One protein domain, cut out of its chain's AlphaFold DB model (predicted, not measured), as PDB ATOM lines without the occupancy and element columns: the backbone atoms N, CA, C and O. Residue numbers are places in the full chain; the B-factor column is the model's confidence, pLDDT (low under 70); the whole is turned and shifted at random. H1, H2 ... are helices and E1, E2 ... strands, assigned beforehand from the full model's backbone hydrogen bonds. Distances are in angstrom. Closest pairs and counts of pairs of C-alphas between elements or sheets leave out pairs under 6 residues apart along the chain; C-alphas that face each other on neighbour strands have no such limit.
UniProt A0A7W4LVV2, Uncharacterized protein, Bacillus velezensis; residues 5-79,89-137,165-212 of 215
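This is residues 5 to 79, 89 to 137 and 165 to 212 of the 215 residues of an uncharacterized protein of Bacillus velezensis (UniProt A0A7W4LVV2). A strongly twisted sheet of eight strands curls round one long helix, H1, while the shorter H2 packs on the sheet mainly at E2 and tiny H3 only grazes it near E3. The long hairpin of E7 and E8 makes one end of the sheet, and E1 and E3 are edge strands at the other. The printed part has 172 residues with three named helices and eight named strands, in the order H1 H2 E1 E2 E3 E4 E5 H3 E6 E7 E8; the sheet is mixed and branched at E4, with no single order of strands, and the class is mixed, helices and strands. The whole is compact, with a radius of gyration of the C-alphas of 15.7 A, and the C-alphas span 46 by 36 by 31 A, a rounded outline.

H1 holds residues 5 to 24, from C-alpha 5 at (224.767, 87.384, 243.263), and is 28.7 A long. H2 is residues 38 to 44, and E1 is residues 63 to 65. E2 is residues 68 to 75, 22.7 A long. E3 is residues 91 to 94. E4, the longest strand, is residues 97 to 108; it runs 34.2 A from C-alpha 97 at (232.290, 74.307, 239.470). E5 is residues 117 to 124, 20.3 A long. H3 is residues 132 to 135, and E6 is residues 172 to 176. E7 is residues 188 to 197, 25.7 A long, and bends by 61 degrees at residue 191. E8 is residues 203 to 211, 26.1 A long, and ends with C-alpha 211 at (208.154, 93.065, 234.846).

H1 is on the sheet, which curls round its residues 5 to 22; among the closest C-alphas are those of Asp 7 and Val 68 of E2, 5.7 A apart, and of Phe 15 and Leu 122 of E5, 6.6 A apart. E1 and E2 form an antiparallel hairpin, with N 65 and O 68 at 2.8 A. E2 and E4 are parallel, with N 71 and O 102 at 2.9 A. E4 has E2 on one side, and on the other side E3 beside its residues 97 to 101 and E5 beside its residues 102 to 108. E3, E4 and E5 make a meander, each strand the antiparallel neighbour of the one before, in two hairpins; N 92 and O 99 are 2.9 A apart, and N 105 and O 121 are 2.8 A apart. E5 and E6 are parallel, with N 175 and O 122 at 2.9 A. E6 and E8 are antiparallel, with N 209 and O 174 at 2.8 A. E7 and E8 form an antiparallel hairpin, with N 194 and O 206 at 2.8 A. H2 is on the sheet at a height of 6.3 A, over none of the strands, but only just, with 2 of its C-alphas falling on E4. H1 and H2 are close but not clearly touching, the C-alphas of Cys 18 and Phe 43 being closest at 7.2 A. H3 only grazes the sheet, and is apart from H1 and H2. In H1 and H2 every O i to N i+4 pair is within hydrogen-bond range, and H3 is too short for such a pair.

The two farthest C-alphas, of Asn 96 and Arg 112, are 46.7 A apart. Residues 80 to 88 are not printed, with 18.4 A between C-alphas 79 and 89, nor are residues 138 to 164, with 23.5 A between C-alphas 137 and 165. The links H1 to H2, H2 to E1 and E6 to E7 are long. Mean pLDDT of the printed part is 92.2, and residues 33 to 37 are under 70.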
ATOM      1  N   GLU A   5     225.392  86.119 243.661       88.19
ATOM      2  CA  GLU A   5     224.767  87.384 243.263       88.19
ATOM      3  C   GLU A   5     225.054  87.751 241.806       88.19
ATOM      4  O   GLU A   5     224.202  88.334 241.138       88.19
ATOM      5  N   ASP A   6     226.241  87.423 241.291       92.62
ATOM      6  CA  ASP A   6     226.555  87.659 239.882       92.62
ATOM      7  C   ASP A   6     225.705  86.749 238.993       92.62
ATOM      8  O   ASP A   6     225.167  87.215 237.991       92.62
ATOM      9  N   ASP A   7     225.497  85.495 239.401       95.38
ATOM     10  CA  ASP A   7     224.630  84.565 238.679       95.38
ATOM     11  C   ASP A   7     223.163  85.058 238.662       95.38
ATOM     12  O   ASP A   7     222.485  85.007 237.631       95.38
ATOM     13  N   LEU A   8     222.677  85.625 239.775       96.94
ATOM     14  CA  LEU A   8     221.358  86.263 239.852       96.94
ATOM     15  C   LEU A   8     221.223  87.453 238.888       96.94
ATOM     16  O   LEU A   8     220.213  87.560 238.190       96.94
ATOM     17  N   LYS A   9     222.232  88.331 238.807       97.44
ATOM     18  CA  LYS A   9     222.221  89.469 237.866       97.44
ATOM     19  C   LYS A   9     222.080  89.001 236.420       97.44
ATOM     20  O   LYS A   9     221.334  89.611 235.658       97.44
ATOM     21  N   ILE A  10     222.753  87.912 236.046       97.88
ATOM     22  CA  ILE A  10     222.645  87.345 234.697       97.88
ATOM     23  C   ILE A  10     221.250  86.773 234.441       97.88
ATOM     24  O   ILE A  10     220.684  87.025 233.378       97.88
ATOM     25  N   ALA A  11     220.658  86.057 235.400       98.31
ATOM     26  CA  ALA A  11     219.287  85.566 235.264       98.31
ATOM     27  C   ALA A  11     218.274  86.711 235.089       98.31
ATOM     28  O   ALA A  11     217.399  86.637 234.223       98.31
ATOM     29  N   ILE A  12     218.436  87.796 235.852       98.56
ATOM     30  CA  ILE A  12     217.608  89.006 235.748       98.56
ATOM     31  C   ILE A  12     217.779  89.682 234.385       98.56
ATOM     32  O   ILE A  12     216.780  90.029 233.757       98.56
ATOM     33  N   GLU A  13     219.012  89.829 233.897       98.44
ATOM     34  CA  GLU A  13     219.297  90.394 232.572       98.44
ATOM     35  C   GLU A  13     218.655  89.558 231.453       98.44
ATOM     36  O   GLU A  13     218.022  90.095 230.539       98.44
ATOM     37  N   VAL A  14     218.754  88.228 231.534       98.56
ATOM     38  CA  VAL A  14     218.110  87.317 230.575       98.56
ATOM     39  C   VAL A  14     216.585  87.464 230.612       98.56
ATOM     40  O   VAL A  14     215.948  87.543 229.554       98.56
ATOM     41  N   PHE A  15     215.987  87.536 231.804       98.62
ATOM     42  CA  PHE A  15     214.544  87.723 231.962       98.62
ATOM     43  C   PHE A  15     214.063  89.074 231.417       98.62
ATOM     44  O   PHE A  15     213.085  89.116 230.668       98.62
ATOM     45  N   ASP A  16     214.764  90.161 231.733       98.50
ATOM     46  CA  ASP A  16     214.472  91.518 231.254       98.50
ATOM     47  C   ASP A  16     214.489  91.596 229.722       98.50
ATOM     48  O   ASP A  16     213.549  92.103 229.102       98.50
ATOM     49  N   ARG A  17     215.496  90.994 229.080       97.75
ATOM     50  CA  ARG A  17     215.568  90.915 227.613       97.75
ATOM     51  C   ARG A  17     214.420  90.117 227.014       97.75
ATOM     52  O   ARG A  17     213.857  90.527 225.992       97.75
ATOM     53  N   CYS A  18     214.037  89.009 227.648       97.50
ATOM     54  CA  CYS A  18     212.855  88.253 227.244       97.50
ATOM     55  C   CYS A  18     211.589  89.115 227.363       97.50
ATOM     56  O   CYS A  18     210.809  89.169 226.411       97.50
ATOM     57  N   CYS A  19     211.423  89.861 228.456       97.56
ATOM     58  CA  CYS A  19     210.279  90.750 228.664       97.56
ATOM     59  C   CYS A  19     210.224  91.884 227.633       97.56
ATOM     60  O   CYS A  19     209.189  92.096 227.001       97.56
ATOM     61  N   LYS A  20     211.349  92.561 227.373       97.00
ATOM     62  CA  LYS A  20     211.462  93.602 226.334       97.00
ATOM     63  C   LYS A  20     211.098  93.071 224.948       97.00
ATOM     64  O   LYS A  20     210.459  93.772 224.161       97.00
ATOM     65  N   LYS A  21     211.486  91.835 224.635       95.06
ATOM     66  CA  LYS A  21     211.128  91.174 223.375       95.06
ATOM     67  C   LYS A  21     209.641  90.839 223.310       95.06
ATOM     68  O   LYS A  21     209.038  91.100 222.275       95.06
ATOM     69  N   LEU A  22     209.041  90.335 224.390       95.12
ATOM     70  CA  LEU A  22     207.595  90.079 224.467       95.12
ATOM     71  C   LEU A  22     206.765  91.357 224.350       95.12
ATOM     72  O   LEU A  22     205.725  91.357 223.694       95.12
ATOM     73  N   TYR A  23     207.248  92.455 224.931       95.00
ATOM     74  CA  TYR A  23     206.614  93.762 224.813       95.00
ATOM     75  C   TYR A  23     206.581  94.249 223.354       95.00
ATOM     76  O   TYR A  23     205.552  94.729 222.878       95.00
ATOM     77  N   LYS A  24     207.688  94.072 222.616       91.88
ATOM     78  CA  LYS A  24     207.791  94.438 221.191       91.88
ATOM     79  C   LYS A  24     207.028  93.485 220.269       91.88
ATOM     80  O   LYS A  24     206.358  93.922 219.338       91.88
ATOM     81  N   HIS A  25     207.158  92.186 220.510       84.56
ATOM     82  CA  HIS A  25     206.638  91.112 219.674       84.56
ATOM     83  C   HIS A  25     205.744  90.226 220.535       84.56
ATOM     84  O   HIS A  25     206.195  89.250 221.137       84.56
ATOM     85  N   ARG A  26     204.467  90.615 220.617       81.12
ATOM     86  CA  ARG A  26     203.471  89.914 221.432       81.12
ATOM     87  C   ARG A  26     203.376  88.448 221.015       81.12
ATOM     88  O   ARG A  26     203.236  88.157 219.830       81.12
ATOM     89  N   ASN A  27     203.395  87.564 222.009       85.38
ATOM     90  CA  ASN A  27     203.080  86.138 221.913       85.38
ATOM     91  C   ASN A  27     203.766  85.442 220.719       85.38
ATOM     92  O   ASN A  27     203.098  85.059 219.769       85.38
ATOM     93  N   PRO A  28     205.096  85.267 220.723       91.12
ATOM     94  CA  PRO A  28     205.797  84.544 219.661       91.12
ATOM     95  C   PRO A  28     205.263  83.113 219.510       91.12
ATOM     96  O   PRO A  28     204.861  82.481 220.490       91.12
ATOM     97  N   ASN A  29     205.324  82.559 218.298       90.69
ATOM     98  CA  ASN A  29     205.130  81.124 218.125       90.69
ATOM     99  C   ASN A  29     206.374  80.378 218.630       90.69
ATOM    100  O   ASN A  29     207.466  80.546 218.090       90.69
ATOM    101  N   ILE A  30     206.199  79.571 219.676       88.75
ATOM    102  CA  ILE A  30     207.271  78.832 220.361       88.75
ATOM    103  C   ILE A  30     207.173  77.317 220.150       88.75
ATOM    104  O   ILE A  30     207.932  76.556 220.754       88.75
ATOM    105  N   ARG A  31     206.267  76.859 219.278       79.81
ATOM    106  CA  ARG A  31     206.069  75.441 218.972       79.81
ATOM    107  C   ARG A  31     206.245  75.160 217.483       79.81
ATOM    108  O   ARG A  31     205.577  75.746 216.643       79.81
ATOM    109  N   LEU A  32     207.056  74.156 217.169       73.44
ATOM    110  CA  LEU A  32     207.208  73.637 215.810       73.44
ATOM    111  C   LEU A  32     206.489  72.295 215.629       73.44
ATOM    112  O   LEU A  32     206.345  71.515 216.570       73.44
ATOM    113  N   GLU A  33     206.053  72.025 214.396       56.88
ATOM    114  CA  GLU A  33     205.477  70.737 213.993       56.88
ATOM    115  C   GLU A  33     206.527  69.722 213.507       56.88
ATOM    116  O   GLU A  33     206.208  68.536 213.475       56.88
ATOM    117  N   LYS A  34     207.746  70.142 213.095       53.88
ATOM    118  CA  LYS A  34     208.588  69.284 212.228       53.88
ATOM    119  C   LYS A  34     210.094  69.097 212.482       53.88
ATOM    120  O   LYS A  34     210.562  68.135 211.891       53.88
ATOM    121  N   SER A  35     210.840  69.861 213.307       50.78
ATOM    122  CA  SER A  35     212.184  69.404 213.799       50.78
ATOM    123  C   SER A  35     213.081  70.393 214.567       50.78
ATOM    124  O   SER A  35     214.069  69.932 215.130       50.78
ATOM    125  N   SER A  36     212.821  71.700 214.644       53.38
ATOM    126  CA  SER A  36     213.604  72.603 215.519       53.38
ATOM    127  C   SER A  36     212.753  73.120 216.681       53.38
ATOM    128  O   SER A  36     211.546  73.262 216.552       53.38
ATOM    129  N   GLU A  37     213.312  73.341 217.865       67.81
ATOM    130  CA  GLU A  37     212.533  73.868 218.993       67.81
ATOM    131  C   GLU A  37     212.459  75.401 218.895       67.81
ATOM    132  O   GLU A  37     213.438  76.092 219.176       67.81
ATOM    133  N   LEU A  38     211.307  75.960 218.483       84.69
ATOM    134  CA  LEU A  38     211.145  77.422 218.355       84.69
ATOM    135  C   LEU A  38     211.360  78.161 219.674       84.69
ATOM    136  O   LEU A  38     211.796  79.306 219.638       84.69
ATOM    137  N   LEU A  39     211.088  77.528 220.822       91.81
ATOM    138  CA  LEU A  39     211.373  78.126 222.125       91.81
ATOM    139  C   LEU A  39     212.866  78.433 222.284       91.81
ATOM    140  O   LEU A  39     213.196  79.534 222.700       91.81
ATOM    141  N   SER A  40     213.750  77.504 221.919       92.06
ATOM    142  CA  SER A  40     215.204  77.676 222.018       92.06
ATOM    143  C   SER A  40     215.706  78.777 221.089       92.06
ATOM    144  O   SER A  40     216.436  79.668 221.518       92.06
ATOM    145  N   ASN A  41     215.235  78.785 219.838       91.88
ATOM    146  CA  ASN A  41     215.559  79.849 218.884       91.88
ATOM    147  C   ASN A  41     215.073  81.212 219.374       91.88
ATOM    148  O   ASN A  41     215.822  82.186 219.342       91.88
ATOM    149  N   TRP A  42     213.824  81.274 219.842       93.19
ATOM    150  CA  TRP A  42     213.268  82.493 220.396       93.19
ATOM    151  C   TRP A  42     214.050  82.915 221.633       93.19
ATOM    152  O   TRP A  42     214.422  84.070 221.703       93.19
ATOM    153  N   PHE A  43     214.355  82.027 222.576       94.69
ATOM    154  CA  PHE A  43     215.074  82.358 223.808       94.69
ATOM    155  C   PHE A  43     216.457  82.960 223.530       94.69
ATOM    156  O   PHE A  43     216.769  84.021 224.065       94.69
ATOM    157  N   LEU A  44     217.236  82.344 222.635       94.25
ATOM    158  CA  LEU A  44     218.565  82.826 222.246       94.25
ATOM    159  C   LEU A  44     218.535  84.136 221.448       94.25
ATOM    160  O   LEU A  44     219.530  84.867 221.413       94.25
ATOM    161  N   ASP A  45     217.411  84.442 220.799       91.25
ATOM    162  CA  ASP A  45     217.242  85.699 220.085       91.25
ATOM    163  C   ASP A  45     217.288  86.884 221.065       91.25
ATOM    164  O   ASP A  45     216.456  87.014 221.965       91.25
ATOM    165  N   GLY A  46     218.293  87.747 220.910       87.94
ATOM    166  CA  GLY A  46     218.582  88.855 221.831       87.94
ATOM    167  C   GLY A  46     219.592  88.552 222.946       87.94
ATOM    168  O   GLY A  46     219.866  89.442 223.750       87.94
ATOM    169  N   LEU A  47     220.171  87.345 222.991       95.69
ATOM    170  CA  LEU A  47     221.219  86.974 223.958       95.69
ATOM    171  C   LEU A  47     222.605  86.785 223.320       95.69
ATOM    172  O   LEU A  47     223.545  86.413 224.013       95.69
ATOM    173  N   LYS A  48     222.761  87.020 222.009       92.50
ATOM    174  CA  LYS A  48     223.998  86.714 221.258       92.50
ATOM    175  C   LYS A  48     225.250  87.385 221.837       92.50
ATOM    176  O   LYS A  48     226.300  86.759 221.888       92.50
ATOM    177  N   ASP A  49     225.133  88.626 222.297       95.56
ATOM    178  CA  ASP A  49     226.206  89.396 222.944       95.56
ATOM    179  C   ASP A  49     226.626  88.834 224.311       95.56
ATOM    180  O   ASP A  49     227.741  89.089 224.763       95.56
ATOM    181  N   LEU A  50     225.780  88.017 224.948       95.88
ATOM    182  CA  LEU A  50     226.125  87.290 226.171       95.88
ATOM    183  C   LEU A  50     226.858  85.967 225.892       95.88
ATOM    184  O   LEU A  50     227.213  85.269 226.840       95.88
ATOM    185  N   ASN A  51     227.112  85.651 224.615       94.62
ATOM    186  CA  ASN A  51     227.828  84.463 224.141       94.62
ATOM    187  C   ASN A  51     227.293  83.153 224.757       94.62
ATOM    188  O   ASN A  51     228.034  82.457 225.456       94.62
ATOM    189  N   PRO A  52     226.007  82.815 224.536       96.25
ATOM    190  CA  PRO A  52     225.411  81.597 225.069       96.25
ATOM    191  C   PRO A  52     226.121  80.363 224.504       96.25
ATOM    192  O   PRO A  52     226.278  80.220 223.290       96.25
ATOM    193  N   LEU A  53     226.511  79.450 225.386       95.88
ATOM    194  CA  LEU A  53     227.015  78.132 225.028       95.88
ATOM    195  C   LEU A  53     225.851  77.136 225.033       95.88
ATOM    196  O   LEU A  53     225.277  76.861 226.084       95.88
ATOM    197  N   THR A  54     225.525  76.580 223.869       94.94
ATOM    198  CA  THR A  54     224.560  75.478 223.731       94.94
ATOM    199  C   THR A  54     225.224  74.154 224.095       94.94
ATOM    200  O   THR A  54     226.275  73.825 223.535       94.94
ATOM    201  N   LEU A  55     224.619  73.377 224.995       91.56
ATOM    202  CA  LEU A  55     225.087  72.027 225.316       91.56
ATOM    203  C   LEU A  55     224.395  70.967 224.438       91.56
ATOM    204  O   LEU A  55     223.440  71.242 223.713       91.56
ATOM    205  N   GLY A  56     224.924  69.740 224.437       85.25
ATOM    206  CA  GLY A  56     224.374  68.648 223.629       85.25
ATOM    207  C   GLY A  56     223.015  68.160 224.143       85.25
ATOM    208  O   GLY A  56     222.693  68.329 225.311       85.25
ATOM    209  N   SER A  57     222.246  67.448 223.313       80.00
ATOM    210  CA  SER A  57     220.889  66.963 223.652       80.00
ATOM    211  C   SER A  57     220.790  66.031 224.872       80.00
ATOM    212  O   SER A  57     219.689  65.734 225.325       80.00
ATOM    213  N   ASN A  58     221.920  65.522 225.372       81.38
ATOM    214  CA  ASN A  58     222.001  64.684 226.574       81.38
ATOM    215  C   ASN A  58     222.705  65.392 227.746       81.38
ATOM    216  O   ASN A  58     223.003  64.755 228.757       81.38
ATOM    217  N   SER A  59     223.021  66.674 227.589       88.44
ATOM    218  CA  SER A  59     223.655  67.511 228.597       88.44
ATOM    219  C   SER A  59     222.601  68.321 229.346       88.44
ATOM    220  O   SER A  59     221.488  68.506 228.869       88.44
ATOM    221  N   HIS A  60     222.964  68.787 230.534       90.19
ATOM    222  CA  HIS A  60     222.161  69.708 231.321       90.19
ATOM    223  C   HIS A  60     223.087  70.796 231.864       90.19
ATOM    224  O   HIS A  60     224.175  70.451 232.345       90.19
ATOM    225  N   PRO A  61     222.683  72.074 231.830       94.69
ATOM    226  CA  PRO A  61     221.462  72.640 231.226       94.69
ATOM    227  C   PRO A  61     221.503  72.697 229.687       94.69
ATOM    228  O   PRO A  61     222.542  72.428 229.093       94.69
ATOM    229  N   ASP A  62     220.406  73.089 229.034       94.81
ATOM    230  CA  ASP A  62     220.389  73.324 227.577       94.81
ATOM    231  C   ASP A  62     221.376  74.431 227.147       94.81
ATOM    232  O   ASP A  62     222.089  74.290 226.147       94.81
ATOM    233  N   PHE A  63     221.451  75.524 227.920       96.25
ATOM    234  CA  PHE A  63     222.333  76.664 227.650       96.25
ATOM    235  C   PHE A  63     223.107  77.112 228.885       96.25
ATOM    236  O   PHE A  63     222.599  77.075 230.005       96.25
ATOM    237  N   ILE A  64     224.314  77.629 228.659       96.81
ATOM    238  CA  ILE A  64     225.085  78.384 229.648       96.81
ATOM    239  C   ILE A  64     225.258  79.815 229.138       96.81
ATOM    240  O   ILE A  64     225.820  80.029 228.065       96.81
ATOM    241  N   VAL A  65     224.817  80.803 229.915       97.06
ATOM    242  CA  VAL A  65     224.989  82.234 229.621       97.06
ATOM    243  C   VAL A  65     225.816  82.846 230.742       97.06
ATOM    244  O   VAL A  65     225.383  82.855 231.886       97.06
ATOM    245  N   GLN A  66     227.026  83.317 230.437       94.56
ATOM    246  CA  GLN A  66     227.959  83.879 231.429       94.56
ATOM    247  C   GLN A  66     228.113  83.049 232.729       94.56
ATOM    248  O   GLN A  66     228.186  83.614 233.816       94.56
ATOM    249  N   ASN A  67     228.230  81.721 232.601       93.31
ATOM    250  CA  ASN A  67     228.308  80.729 233.693       93.31
ATOM    251  C   ASN A  67     227.002  80.444 234.448       93.31
ATOM    252  O   ASN A  67     227.046  79.742 235.452       93.31
ATOM    253  N   VAL A  68     225.859  80.941 233.977       96.88
ATOM    254  CA  VAL A  68     224.540  80.613 234.531       96.88
ATOM    255  C   VAL A  68     223.828  79.637 233.614       96.88
ATOM    256  O   VAL A  68     223.821  79.810 232.393       96.88
ATOM    257  N   GLY A  69     223.237  78.607 234.207       97.00
ATOM    258  CA  GLY A  69     222.535  77.557 233.493       97.00
ATOM    259  C   GLY A  69     221.093  77.922 233.171       97.00
ATOM    260  O   GLY A  69     220.394  78.468 234.021       97.00
ATOM    261  N   PHE A  70     220.639  77.586 231.964       97.75
ATOM    262  CA  PHE A  70     219.256  77.762 231.520       97.75
ATOM    263  C   PHE A  70     218.740  76.486 230.857       97.75
ATOM    264  O   PHE A  70     219.191  76.112 229.775       97.75
ATOM    265  N   GLU A  71     217.775  75.833 231.497       96.62
ATOM    266  CA  GLU A  71     217.064  74.673 230.956       96.62
ATOM    267  C   GLU A  71     215.691  75.100 230.431       96.62
ATOM    268  O   GLU A  71     214.912  75.741 231.138       96.62
ATOM    269  N   LEU A  72     215.347  74.709 229.209       95.25
ATOM    270  CA  LEU A  72     214.095  75.084 228.569       95.25
ATOM    271  C   LEU A  72     213.077  73.946 228.631       95.25
ATOM    272  O   LEU A  72     213.364  72.767 228.397       95.25
ATOM    273  N   LYS A  73     211.826  74.308 228.925       94.06
ATOM    274  CA  LYS A  73     210.679  73.402 228.855       94.06
ATOM    275  C   LYS A  73     209.481  74.132 228.268       94.06
ATOM    276  O   LYS A  73     208.937  75.058 228.867       94.06
ATOM    277  N   SER A  74     209.019  73.658 227.111       92.25
ATOM    278  CA  SER A  74     207.730  74.067 226.557       92.25
ATOM    279  C   SER A  74     206.639  73.077 226.967       92.25
ATOM    280  O   SER A  74     206.798  71.860 226.864       92.25
ATOM    281  N   THR A  75     205.506  73.583 227.443       90.88
ATOM    282  CA  THR A  75     204.367  72.760 227.860       90.88
ATOM    283  C   THR A  75     203.059  73.272 227.277       90.88
ATOM    284  O   THR A  75     202.871  74.445 226.977       90.88
ATOM    285  N   LYS A  76     202.119  72.346 227.122       88.25
ATOM    286  CA  LYS A  76     200.754  72.614 226.661       88.25
ATOM    287  C   LYS A  76     199.748  72.694 227.809       88.25
ATOM    288  O   LYS A  76     198.574  72.971 227.578       88.25
ATOM    289  N   THR A  77     200.147  72.301 229.014       87.25
ATOM    290  CA  THR A  77     199.290  72.260 230.204       87.25
ATOM    291  C   THR A  77     199.991  72.962 231.357       87.25
ATOM    292  O   THR A  77     201.214  73.067 231.380       87.25
ATOM    293  N   LYS A  78     199.205  73.398 232.341       88.62
ATOM    294  CA  LYS A  78     199.724  73.870 233.628       88.62
ATOM    295  C   LYS A  78     200.142  72.718 234.559       88.62
ATOM    296  O   LYS A  78     200.661  72.965 235.624       88.62
ATOM    297  N   GLY A  79     199.939  71.459 234.161       90.62
ATOM    298  CA  GLY A  79     200.176  70.287 235.009       90.62
ATOM    299  C   GLY A  79     201.656  69.945 235.223       90.62
ATOM    300  O   GLY A  79     202.501  70.810 235.429       90.62
ATOM    301  N   CYS A  89     216.970  71.320 239.683       95.31
ATOM    302  CA  CYS A  89     217.486  71.935 240.909       95.31
ATOM    303  C   CYS A  89     218.176  73.267 240.592       95.31
ATOM    304  O   CYS A  89     218.559  73.499 239.447       95.31
ATOM    305  N   GLY A  90     218.340  74.155 241.575       94.00
ATOM    306  CA  GLY A  90     218.898  75.497 241.380       94.00
ATOM    307  C   GLY A  90     220.407  75.522 241.169       94.00
ATOM    308  O   GLY A  90     220.988  76.601 241.114       94.00
ATOM    309  N   GLY A  91     221.048  74.358 241.053       92.06
ATOM    310  CA  GLY A  91     222.472  74.216 240.793       92.06
ATOM    311  C   GLY A  91     222.762  73.248 239.649       92.06
ATOM    312  O   GLY A  91     222.054  72.259 239.457       92.06
ATOM    313  N   TYR A  92     223.840  73.509 238.916       91.56
ATOM    314  CA  TYR A  92     224.417  72.576 237.949       91.56
ATOM    315  C   TYR A  92     225.945  72.532 238.076       91.56
ATOM    316  O   TYR A  92     226.553  73.448 238.632       91.56
ATOM    317  N   LEU A  93     226.565  71.463 237.567       89.12
ATOM    318  CA  LEU A  93     228.021  71.312 237.529       89.12
ATOM    319  C   LEU A  93     228.548  71.598 236.125       89.12
ATOM    320  O   LEU A  93     228.132  70.963 235.153       89.12
ATOM    321  N   HIS A  94     229.520  72.501 236.029       84.88
ATOM    322  CA  HIS A  94     230.259  72.766 234.800       84.88
ATOM    323  C   HIS A  94     231.740  72.945 235.110       84.88
ATOM    324  O   HIS A  94     232.106  73.770 235.937       84.88
ATOM    325  N   ASN A  95     232.601  72.152 234.465       84.50
ATOM    326  CA  ASN A  95     234.045  72.127 234.737       84.50
ATOM    327  C   ASN A  95     234.384  71.959 236.234       84.50
ATOM    328  O   ASN A  95     235.323  72.572 236.730       84.50
ATOM    329  N   ASN A  96     233.618  71.119 236.945       81.81
ATOM    330  CA  ASN A  96     233.707  70.893 238.397       81.81
ATOM    331  C   ASN A  96     233.396  72.118 239.277       81.81
ATOM    332  O   ASN A  96     233.647  72.078 240.479       81.81
ATOM    333  N   GLU A  97     232.825  73.180 238.712       85.94
ATOM    334  CA  GLU A  97     232.290  74.307 239.470       85.94
ATOM    335  C   GLU A  97     230.768  74.216 239.545       85.94
ATOM    336  O   GLU A  97     230.091  73.964 238.544       85.94
ATOM    337  N   GLU A  98     230.232  74.437 240.740       88.88
ATOM    338  CA  GLU A  98     228.798  74.573 240.953       88.88
ATOM    339  C   GLU A  98     228.355  76.000 240.616       88.88
ATOM    340  O   GLU A  98     228.953  76.982 241.071       88.88
ATOM    341  N   ARG A  99     227.308  76.106 239.804       92.50
ATOM    342  CA  ARG A  99     226.746  77.366 239.310       92.50
ATOM    343  C   ARG A  99     225.229  77.342 239.409       92.50
ATOM    344  O   ARG A  99     224.637  76.263 239.456       92.50
ATOM    345  N   GLU A 100     224.594  78.511 239.432       95.56
ATOM    346  CA  GLU A 100     223.133  78.577 239.514       95.56
ATOM    347  C   GLU A 100     222.469  78.127 238.202       95.56
ATOM    348  O   GLU A 100     222.942  78.430 237.104       95.56
ATOM    349  N   CYS A 101     221.354  77.406 238.322       96.62
ATOM    350  CA  CYS A 101     220.562  76.918 237.196       96.62
ATOM    351  C   CYS A 101     219.123  77.438 237.289       96.62
ATOM    352  O   CYS A 101     218.446  77.285 238.309       96.62
ATOM    353  N   TYR A 102     218.655  78.033 236.198       98.44
ATOM    354  CA  TYR A 102     217.300  78.538 236.039       98.44
ATOM    355  C   TYR A 102     216.575  77.753 234.952       98.44
ATOM    356  O   TYR A 102     217.168  77.246 233.998       98.44
ATOM    357  N   TYR A 103     215.259  77.680 235.077       98.25
ATOM    358  CA  TYR A 103     214.404  76.973 234.141       98.25
ATOM    359  C   TYR A 103     213.480  77.961 233.453       98.25
ATOM    360  O   TYR A 103     212.774  78.741 234.092       98.25
ATOM    361  N   VAL A 104     213.475  77.902 232.130       97.75
ATOM    362  CA  VAL A 104     212.574  78.649 231.265       97.75
ATOM    363  C   VAL A 104     211.370  77.763 230.984       97.75
ATOM    364  O   VAL A 104     211.414  76.859 230.145       97.75
ATOM    365  N   ILE A 105     210.283  78.013 231.704       97.25
ATOM    366  CA  ILE A 105     209.026  77.292 231.543       97.25
ATOM    367  C   ILE A 105     208.098  78.138 230.680       97.25
ATOM    368  O   ILE A 105     207.631  79.192 231.104       97.25
ATOM    369  N   ALA A 106     207.790  77.661 229.478       95.50
ATOM    370  CA  ALA A 106     206.926  78.367 228.542       95.50
ATOM    371  C   ALA A 106     205.672  77.544 228.232       95.50
ATOM    372  O   ALA A 106     205.762  76.381 227.826       95.50
ATOM    373  N   ARG A 107     204.486  78.132 228.409       93.81
ATOM    374  CA  ARG A 107     203.216  77.501 228.034       93.81
ATOM    375  C   ARG A 107     202.729  78.062 226.707       93.81
ATOM    376  O   ARG A 107     202.756  79.273 226.533       93.81
ATOM    377  N   TYR A 108     202.268  77.209 225.797       92.50
ATOM    378  CA  TYR A 108     201.685  77.637 224.520       92.50
ATOM    379  C   TYR A 108     200.188  77.320 224.403       92.50
ATOM    380  O   TYR A 108     199.701  76.316 224.940       92.50
ATOM    381  N   ILE A 109     199.487  78.152 223.630       89.62
ATOM    382  CA  ILE A 109     198.054  78.063 223.332       89.62
ATOM    383  C   ILE A 109     197.757  76.816 222.480       89.62
ATOM    384  O   ILE A 109     198.559  76.406 221.633       89.62
ATOM    385  N   LYS A 110     196.582  76.205 222.696       80.94
ATOM    386  CA  LYS A 110     196.102  75.006 221.975       80.94
ATOM    387  C   LYS A 110     194.966  75.230 220.973       80.94
ATOM    388  O   LYS A 110     194.594  74.284 220.288       80.94
ATOM    389  N   ASP A 111     194.383  76.417 220.950       80.69
ATOM    390  CA  ASP A 111     193.207  76.711 220.128       80.69
ATOM    391  C   ASP A 111     193.622  77.386 218.804       80.69
ATOM    392  O   ASP A 111     194.703  77.111 218.288       80.69
ATOM    393  N   ARG A 112     192.807  78.293 218.252       73.88
ATOM    394  CA  ARG A 112     193.033  79.011 216.981       73.88
ATOM    395  C   ARG A 112     194.424  79.650 216.828       73.88
ATOM    396  O   ARG A 112     194.856  79.863 215.703       73.88
ATOM    397  N   GLN A 113     195.124  79.932 217.931       80.94
ATOM    398  CA  GLN A 113     196.516  80.410 217.966       80.94
ATOM    399  C   GLN A 113     197.496  79.315 218.421       80.94
ATOM    400  O   GLN A 113     198.348  79.529 219.280       80.94
ATOM    401  N   PHE A 114     197.352  78.104 217.887       85.00
ATOM    402  CA  PHE A 114     198.144  76.952 218.300       85.00
ATOM    403  C   PHE A 114     199.654  77.226 218.235       85.00
ATOM    404  O   PHE A 114     200.183  77.632 217.200       85.00
ATOM    405  N   GLY A 115     200.353  76.981 219.345       86.75
ATOM    406  CA  GLY A 115     201.807  77.139 219.440       86.75
ATOM    407  C   GLY A 115     202.298  78.532 219.841       86.75
ATOM    408  O   GLY A 115     203.475  78.678 220.171       86.75
ATOM    409  N   TYR A 116     201.415  79.529 219.889       92.00
ATOM    410  CA  TYR A 116     201.743  80.869 220.375       92.00
ATOM    411  C   TYR A 116     201.919  80.861 221.896       92.00
ATOM    412  O   TYR A 116     201.188  80.165 222.603       92.00
ATOM    413  N   LEU A 117     202.912  81.600 222.388       93.31
ATOM    414  CA  LEU A 117     203.219  81.726 223.811       93.31
ATOM    415  C   LEU A 117     202.026  82.310 224.583       93.31
ATOM    416  O   LEU A 117     201.420  83.291 224.155       93.31
ATOM    417  N   GLU A 118     201.728  81.705 225.728       93.56
ATOM    418  CA  GLU A 118     200.645  82.080 226.639       93.56
ATOM    419  C   GLU A 118     201.175  82.519 228.010       93.56
ATOM    420  O   GLU A 118     200.839  83.604 228.465       93.56
ATOM    421  N   ASP A 119     202.036  81.704 228.634       95.00
ATOM    422  CA  ASP A 119     202.734  82.037 229.885       95.00
ATOM    423  C   ASP A 119     204.244  81.831 229.707       95.00
ATOM    424  O   ASP A 119     204.668  80.912 228.994       95.00
ATOM    425  N   PHE A 120     205.048  82.640 230.394       96.75
ATOM    426  CA  PHE A 120     206.506  82.552 230.387       96.75
ATOM    427  C   PHE A 120     207.061  82.778 231.789       96.75
ATOM    428  O   PHE A 120     206.983  83.877 232.328       96.75
ATOM    429  N   THR A 121     207.685  81.758 232.360       98.12
ATOM    430  CA  THR A 121     208.322  81.866 233.669       98.12
ATOM    431  C   THR A 121     209.804  81.546 233.559       98.12
ATOM    432  O   THR A 121     210.162  80.472 233.079       98.12
ATOM    433  N   LEU A 122     210.657  82.448 234.048       98.69
ATOM    434  CA  LEU A 122     212.035  82.110 234.403       98.69
ATOM    435  C   LEU A 122     212.075  81.841 235.909       98.69
ATOM    436  O   LEU A 122     211.776  82.730 236.703       98.69
ATOM    437  N   VAL A 123     212.404  80.615 236.303       98.56
ATOM    438  CA  VAL A 123     212.333  80.172 237.701       98.56
ATOM    439  C   VAL A 123     213.654  79.579 238.157       98.56
ATOM    440  O   VAL A 123     214.259  78.777 237.448       98.56
ATOM    441  N   ASP A 124     214.099  79.976 239.346       98.19
ATOM    442  CA  ASP A 124     215.206  79.334 240.049       98.19
ATOM    443  C   ASP A 124     214.912  77.841 240.245       98.19
ATOM    444  O   ASP A 124     213.842  77.468 240.731       98.19
ATOM    445  N   GLY A 125     215.848  76.972 239.863       97.25
ATOM    446  CA  GLY A 125     215.641  75.530 239.932       97.25
ATOM    447  C   GLY A 125     215.375  74.982 241.333       97.25
ATOM    448  O   GLY A 125     214.728  73.938 241.451       97.25
ATOM    449  N   ASP A 126     215.803  75.688 242.387       97.00
ATOM    450  CA  ASP A 126     215.536  75.289 243.772       97.00
ATOM    451  C   ASP A 126     214.037  75.348 244.084       97.00
ATOM    452  O   ASP A 126     213.592  74.706 245.032       97.00
ATOM    453  N   PHE A 127     213.240  76.031 243.249       97.44
ATOM    454  CA  PHE A 127     211.785  75.978 243.307       97.44
ATOM    455  C   PHE A 127     211.252  74.564 243.074       97.44
ATOM    456  O   PHE A 127     210.252  74.211 243.680       97.44
ATOM    457  N   PHE A 128     211.878  73.737 242.230       96.62
ATOM    458  CA  PHE A 128     211.423  72.357 242.004       96.62
ATOM    459  C   PHE A 128     211.962  71.391 243.058       96.62
ATOM    460  O   PHE A 128     211.238  70.528 243.549       96.62
ATOM    461  N   ASN A 129     213.242  71.526 243.390       94.62
ATOM    462  CA  ASN A 129     213.936  70.709 244.373       94.62
ATOM    463  C   ASN A 129     215.200  71.459 244.795       94.62
ATOM    464  O   ASN A 129     215.999  71.831 243.942       94.62
ATOM    465  N   ASN A 130     215.386  71.649 246.096       93.50
ATOM    466  CA  ASN A 130     216.530  72.367 246.666       93.50
ATOM    467  C   ASN A 130     217.686  71.442 247.095       93.50
ATOM    468  O   ASN A 130     218.727  71.916 247.544       93.50
ATOM    469  N   ASP A 131     217.513  70.123 246.966       91.94
ATOM    470  CA  ASP A 131     218.564  69.153 247.263       91.94
ATOM    471  C   ASP A 131     219.496  69.007 246.051       91.94
ATOM    472  O   ASP A 131     219.245  68.217 245.131       91.94
ATOM    473  N   ARG A 132     220.579  69.792 246.064       89.62
ATOM    474  CA  ARG A 132     221.629  69.778 245.031       89.62
ATOM    475  C   ARG A 132     222.434  68.480 245.017       89.62
ATOM    476  O   ARG A 132     222.915  68.065 243.971       89.62
ATOM    477  N   ASN A 133     222.563  67.786 246.147       87.44
ATOM    478  CA  ASN A 133     223.252  66.495 246.156       87.44
ATOM    479  C   ASN A 133     222.413  65.446 245.430       87.44
ATOM    480  O   ASN A 133     222.929  64.701 244.595       87.44
ATOM    481  N   LEU A 134     221.106  65.428 245.703       86.06
ATOM    482  CA  LEU A 134     220.158  64.572 245.005       86.06
ATOM    483  C   LEU A 134     220.137  64.867 243.503       86.06
ATOM    484  O   LEU A 134     220.039  63.918 242.719       86.06
ATOM    485  N   SER A 135     220.267  66.132 243.088       85.56
ATOM    486  CA  SER A 135     220.144  66.512 241.677       85.56
ATOM    487  C   SER A 135     221.223  65.922 240.769       85.56
ATOM    488  O   SER A 135     220.953  65.643 239.598       85.56
ATOM    489  N   PHE A 136     222.410  65.651 241.314       82.19
ATOM    490  CA  PHE A 136     223.513  65.003 240.594       82.19
ATOM    491  C   PHE A 136     223.448  63.471 240.610       82.19
ATOM    492  O   PHE A 136     224.276  62.806 239.984       82.19
ATOM    493  N   THR A 137     222.460  62.885 241.288       81.38
ATOM    494  CA  THR A 137     222.272  61.432 241.300       81.38
ATOM    495  C   THR A 137     221.478  60.931 240.093       81.38
ATOM    496  O   THR A 137     220.859  61.670 239.322       81.38
ATOM    497  N   PRO A 165     205.217  75.789 237.622       96.38
ATOM    498  CA  PRO A 165     204.934  77.040 238.332       96.38
ATOM    499  C   PRO A 165     203.633  77.705 237.846       96.38
ATOM    500  O   PRO A 165     202.936  78.349 238.626       96.38
ATOM    501  N   HIS A 166     203.226  77.475 236.591       95.88
ATOM    502  CA  HIS A 166     202.008  78.051 236.009       95.88
ATOM    503  C   HIS A 166     200.691  77.559 236.637       95.88
ATOM    504  O   HIS A 166     199.634  78.102 236.301       95.88
ATOM    505  N   ASN A 167     200.716  76.551 237.520       92.62
ATOM    506  CA  ASN A 167     199.540  76.189 238.323       92.62
ATOM    507  C   ASN A 167     199.105  77.334 239.242       92.62
ATOM    508  O   ASN A 167     197.910  77.572 239.391       92.62
ATOM    509  N   GLU A 168     200.067  78.057 239.809       92.50
ATOM    510  CA  GLU A 168     199.833  79.091 240.824       92.50
ATOM    511  C   GLU A 168     200.303  80.479 240.366       92.50
ATOM    512  O   GLU A 168     199.947  81.502 240.959       92.50
ATOM    513  N   ILE A 169     201.136  80.527 239.323       95.25
ATOM    514  CA  ILE A 169     201.839  81.724 238.859       95.25
ATOM    515  C   ILE A 169     201.651  81.840 237.336       95.25
ATOM    516  O   ILE A 169     202.529  81.444 236.570       95.25
ATOM    517  N   PRO A 170     200.472  82.285 236.863       93.38
ATOM    518  CA  PRO A 170     200.243  82.520 235.440       93.38
ATOM    519  C   PRO A 170     200.947  83.798 234.953       93.38
ATOM    520  O   PRO A 170     201.359  84.643 235.749       93.38
ATOM    521  N   GLY A 171     201.014  83.975 233.634       94.38
ATOM    522  CA  GLY A 171     201.560  85.163 232.989       94.38
ATOM    523  C   GLY A 171     203.072  85.111 232.783       94.38
ATOM    524  O   GLY A 171     203.664  84.046 232.605       94.38
ATOM    525  N   VAL A 172     203.686  86.297 232.747       97.44
ATOM    526  CA  VAL A 172     205.127  86.471 232.533       97.44
ATOM    527  C   VAL A 172     205.800  86.813 233.856       97.44
ATOM    528  O   VAL A 172     205.602  87.922 234.353       97.44
ATOM    529  N   ARG A 173     206.542  85.878 234.456       98.31
ATOM    530  CA  ARG A 173     207.063  86.028 235.827       98.31
ATOM    531  C   ARG A 173     208.506  85.562 235.981       98.31
ATOM    532  O   ARG A 173     208.959  84.644 235.299       98.31
ATOM    533  N   PHE A 174     209.210  86.192 236.913       98.75
ATOM    534  CA  PHE A 174     210.505  85.740 237.407       98.75
ATOM    535  C   PHE A 174     210.334  85.223 238.831       98.75
ATOM    536  O   PHE A 174     209.746  85.905 239.666       98.75
ATOM    537  N   ILE A 175     210.819  84.018 239.112       98.62
ATOM    538  CA  ILE A 175     210.744  83.408 240.441       98.62
ATOM    539  C   ILE A 175     212.167  83.188 240.930       98.62
ATOM    540  O   ILE A 175     212.938  82.467 240.296       98.62
ATOM    541  N   SER A 176     212.504  83.784 242.068       98.12
ATOM    542  CA  SER A 176     213.840  83.695 242.655       98.12
ATOM    543  C   SER A 176     213.771  83.284 244.117       98.12
ATOM    544  O   SER A 176     212.845  83.667 244.825       98.12
ATOM    545  N   LYS A 177     214.779  82.559 244.605       96.88
ATOM    546  CA  LYS A 177     214.981  82.378 246.055       96.88
ATOM    547  C   LYS A 177     215.583  83.616 246.736       96.88
ATOM    548  O   LYS A 177     215.698  83.649 247.956       96.88
ATOM    549  N   TYR A 178     215.975  84.629 245.959       96.75
ATOM    550  CA  TYR A 178     216.558  85.870 246.456       96.75
ATOM    551  C   TYR A 178     215.526  87.010 246.442       96.75
ATOM    552  O   TYR A 178     214.812  87.224 245.457       96.75
ATOM    553  N   ASN A 179     215.469  87.774 247.535       97.00
ATOM    554  CA  ASN A 179     214.502  88.862 247.742       97.00
ATOM    555  C   ASN A 179     214.965  90.227 247.204       97.00
ATOM    556  O   ASN A 179     214.290  91.235 247.381       97.00
ATOM    557  N   ASN A 180     216.140  90.277 246.580       96.25
ATOM    558  CA  ASN A 180     216.814  91.513 246.207       96.25
ATOM    559  C   ASN A 180     216.851  91.746 244.689       96.25
ATOM    560  O   ASN A 180     217.593  92.618 244.240       96.25
ATOM    561  N   ALA A 181     216.051  91.024 243.894       96.62
ATOM    562  CA  ALA A 181     216.088  91.124 242.431       96.62
ATOM    563  C   ALA A 181     215.831  92.556 241.921       96.62
ATOM    564  O   ALA A 181     216.490  93.009 240.985       96.62
ATOM    565  N   GLN A 182     214.950  93.307 242.593       96.62
ATOM    566  CA  GLN A 182     214.648  94.708 242.260       96.62
ATOM    567  C   GLN A 182     215.866  95.635 242.400       96.62
ATOM    568  O   GLN A 182     215.948  96.661 241.731       96.62
ATOM    569  N   SER A 183     216.845  95.258 243.231       96.50
ATOM    570  CA  SER A 183     218.091  96.019 243.407       96.50
ATOM    571  C   SER A 183     218.989  95.960 242.168       96.50
ATOM    572  O   SER A 183     219.856  96.814 241.999       96.50
ATOM    573  N   TYR A 184     218.799  94.955 241.306       97.31
ATOM    574  CA  TYR A 184     219.581  94.765 240.082       97.31
ATOM    575  C   TYR A 184     218.822  95.178 238.820       97.31
ATOM    576  O   TYR A 184     219.448  95.455 237.800       97.31
ATOM    577  N   ASN A 185     217.490  95.243 238.879       97.69
ATOM    578  CA  ASN A 185     216.668  95.786 237.808       97.69
ATOM    579  C   ASN A 185     215.395  96.416 238.378       97.69
ATOM    580  O   ASN A 185     214.510  95.715 238.869       97.69
ATOM    581  N   SER A 186     215.286  97.740 238.252       97.12
ATOM    582  CA  SER A 186     214.153  98.516 238.757       97.12
ATOM    583  C   SER A 186     212.835  98.253 238.028       97.12
ATOM    584  O   SER A 186     211.800  98.663 238.537       97.12
ATOM    585  N   ASN A 187     212.860  97.593 236.861       98.06
ATOM    586  CA  ASN A 187     211.647  97.182 236.147       98.06
ATOM    587  C   ASN A 187     210.997  95.932 236.759       98.06
ATOM    588  O   ASN A 187     209.959  95.488 236.268       98.06
ATOM    589  N   LEU A 188     211.630  95.298 237.751       98.25
ATOM    590  CA  LEU A 188     211.045  94.176 238.473       98.25
ATOM    591  C   LEU A 188     210.247  94.682 239.672       98.25
ATOM    592  O   LEU A 188     210.774  95.411 240.511       98.25
ATOM    593  N   GLN A 189     209.004  94.223 239.789       97.69
ATOM    594  CA  GLN A 189     208.128  94.488 240.927       97.69
ATOM    595  C   GLN A 189     207.836  93.191 241.658       97.69
ATOM    596  O   GLN A 189     207.362  92.232 241.047       97.69
ATOM    597  N   LEU A 190     208.130  93.152 242.957       98.06
ATOM    598  CA  LEU A 190     207.731  92.034 243.804       98.06
ATOM    599  C   LEU A 190     206.199  91.991 243.871       98.06
ATOM    600  O   LEU A 190     205.572  92.928 244.357       98.06
ATOM    601  N   GLU A 191     205.599  90.909 243.383       97.38
ATOM    602  CA  GLU A 191     204.146  90.722 243.423       97.38
ATOM    603  C   GLU A 191     203.699  89.910 244.632       97.38
ATOM    604  O   GLU A 191     202.676  90.216 245.245       97.38
ATOM    605  N   LYS A 192     204.422  88.828 244.934       97.56
ATOM    606  CA  LYS A 192     204.076  87.912 246.021       97.56
ATOM    607  C   LYS A 192     205.252  87.045 246.444       97.56
ATOM    608  O   LYS A 192     206.217  86.861 245.701       97.56
ATOM    609  N   GLU A 193     205.093  86.443 247.611       98.19
ATOM    610  CA  GLU A 193     205.974  85.421 248.160       98.19
ATOM    611  C   GLU A 193     205.264  84.064 248.143       98.19
ATOM    612  O   GLU A 193     204.039  83.981 248.274       98.19
ATOM    613  N   ILE A 194     206.029  82.996 247.937       97.50
ATOM    614  CA  ILE A 194     205.549  81.615 247.945       97.50
ATOM    615  C   ILE A 194     206.448  80.806 248.863       97.50
ATOM    616  O   ILE A 194     207.639  80.652 248.591       97.50
ATOM    617  N   SER A 195     205.857  80.244 249.909       96.75
ATOM    618  CA  SER A 195     206.543  79.324 250.809       96.75
ATOM    619  C   SER A 195     206.315  77.885 250.366       96.75
ATOM    620  O   SER A 195     205.186  77.468 250.100       96.75
ATOM    621  N   ARG A 196     207.394  77.109 250.302       96.12
ATOM    622  CA  ARG A 196     207.364  75.664 250.068       96.12
ATOM    623  C   ARG A 196     208.017  74.960 251.246       96.12
ATOM    624  O   ARG A 196     209.128  75.319 251.623       96.12
ATOM    625  N   SER A 197     207.365  73.942 251.795       95.75
ATOM    626  CA  SER A 197     207.898  73.185 252.932       95.75
ATOM    627  C   SER A 197     208.428  71.825 252.487       95.75
ATOM    628  O   SER A 197     207.806  71.150 251.663       95.75
ATOM    629  N   ASN A 198     209.575  71.413 253.019       92.81
ATOM    630  CA  ASN A 198     210.113  70.074 252.776       92.81
ATOM    631  C   ASN A 198     209.489  69.019 253.716       92.81
ATOM    632  O   ASN A 198     208.578  69.298 254.498       92.81
ATOM    633  N   SER A 199     209.979  67.777 253.654       87.75
ATOM    634  CA  SER A 199     209.513  66.677 254.515       87.75
ATOM    635  C   SER A 199     209.771  66.856 256.007       87.75
ATOM    636  O   SER A 199     209.114  66.187 256.805       87.75
ATOM    637  N   THR A 200     210.683  67.748 256.388       90.88
ATOM    638  CA  THR A 200     211.001  68.078 257.781       90.88
ATOM    639  C   THR A 200     210.315  69.361 258.253       90.88
ATOM    640  O   THR A 200     210.663  69.866 259.316       90.88
ATOM    641  N   CYS A 201     209.348  69.885 257.488       91.38
ATOM    642  CA  CYS A 201     208.652  71.150 257.747       91.38
ATOM    643  C   CYS A 201     209.565  72.391 257.751       91.38
ATOM    644  O   CYS A 201     209.186  73.429 258.286       91.38
ATOM    645  N   GLU A 202     210.751  72.306 257.149       95.19
ATOM    646  CA  GLU A 202     211.574  73.484 256.877       95.19
ATOM    647  C   GLU A 202     210.963  74.250 255.704       95.19
ATOM    648  O   GLU A 202     210.612  73.651 254.681       95.19
ATOM    649  N   GLU A 203     210.818  75.563 255.861       96.31
ATOM    650  CA  GLU A 203     210.192  76.436 254.874       96.31
ATOM    651  C   GLU A 203     211.224  77.148 254.001       96.31
ATOM    652  O   GLU A 203     212.205  77.716 254.478       96.31
ATOM    653  N   PHE A 204     210.948  77.169 252.700       96.88
ATOM    654  CA  PHE A 204     211.741  77.840 251.682       96.88
ATOM    655  C   PHE A 204     210.870  78.886 251.002       96.88
ATOM    656  O   PHE A 204     209.844  78.548 250.409       96.88
ATOM    657  N   THR A 205     211.278  80.150 251.090       98.00
ATOM    658  CA  THR A 205     210.531  81.271 250.508       98.00
ATOM    659  C   THR A 205     211.086  81.625 249.135       98.00
ATOM    660  O   THR A 205     212.294  81.790 248.961       98.00
ATOM    661  N   PHE A 206     210.186  81.769 248.167       98.38
ATOM    662  CA  PHE A 206     210.473  82.221 246.815       98.38
ATOM    663  C   PHE A 206     209.714  83.511 246.524       98.38
ATOM    664  O   PHE A 206     208.543  83.658 246.869       98.38
ATOM    665  N   TYR A 207     210.382  84.428 245.844       98.69
ATOM    666  CA  TYR A 207     209.903  85.761 245.523       98.69
ATOM    667  C   TYR A 207     209.501  85.794 244.055       98.69
ATOM    668  O   TYR A 207     210.296  85.454 243.172       98.69
ATOM    669  N   VAL A 208     208.249  86.166 243.800       98.69
ATOM    670  CA  VAL A 208     207.677  86.256 242.459       98.69
ATOM    671  C   VAL A 208     207.680  87.709 242.026       98.69
ATOM    672  O   VAL A 208     207.021  88.551 242.637       98.69
ATOM    673  N   TYR A 209     208.387  87.983 240.938       98.69
ATOM    674  CA  TYR A 209     208.489  89.302 240.345       98.69
ATOM    675  C   TYR A 209     207.746  89.349 239.014       98.69
ATOM    676  O   TYR A 209     207.866  88.444 238.178       98.69
ATOM    677  N   ALA A 210     207.018  90.436 238.797       98.25
ATOM    678  CA  ALA A 210     206.562  90.834 237.477       98.25
ATOM    679  C   ALA A 210     207.473  91.907 236.893       98.25
ATOM    680  O   ALA A 210     208.272  92.521 237.595       98.25
ATOM    681  N   HIS A 211     207.366  92.093 235.582       98.12
ATOM    682  CA  HIS A 211     208.154  93.065 234.846       98.12
ATOM    683  C   HIS A 211     207.257  94.217 234.388       98.12
ATOM    684  O   HIS A 211     206.307  93.963 233.654       98.12
ATOM    685  N   ASP A 212     207.600  95.466 234.711       96.94
ATOM    686  CA  ASP A 212     206.757  96.662 234.508       96.94
ATOM    687  C   ASP A 212     206.223  96.841 233.082       96.94
ATOM    688  O   ASP A 212     205.103  97.286 232.876       96.94
TER     689      ASP A 212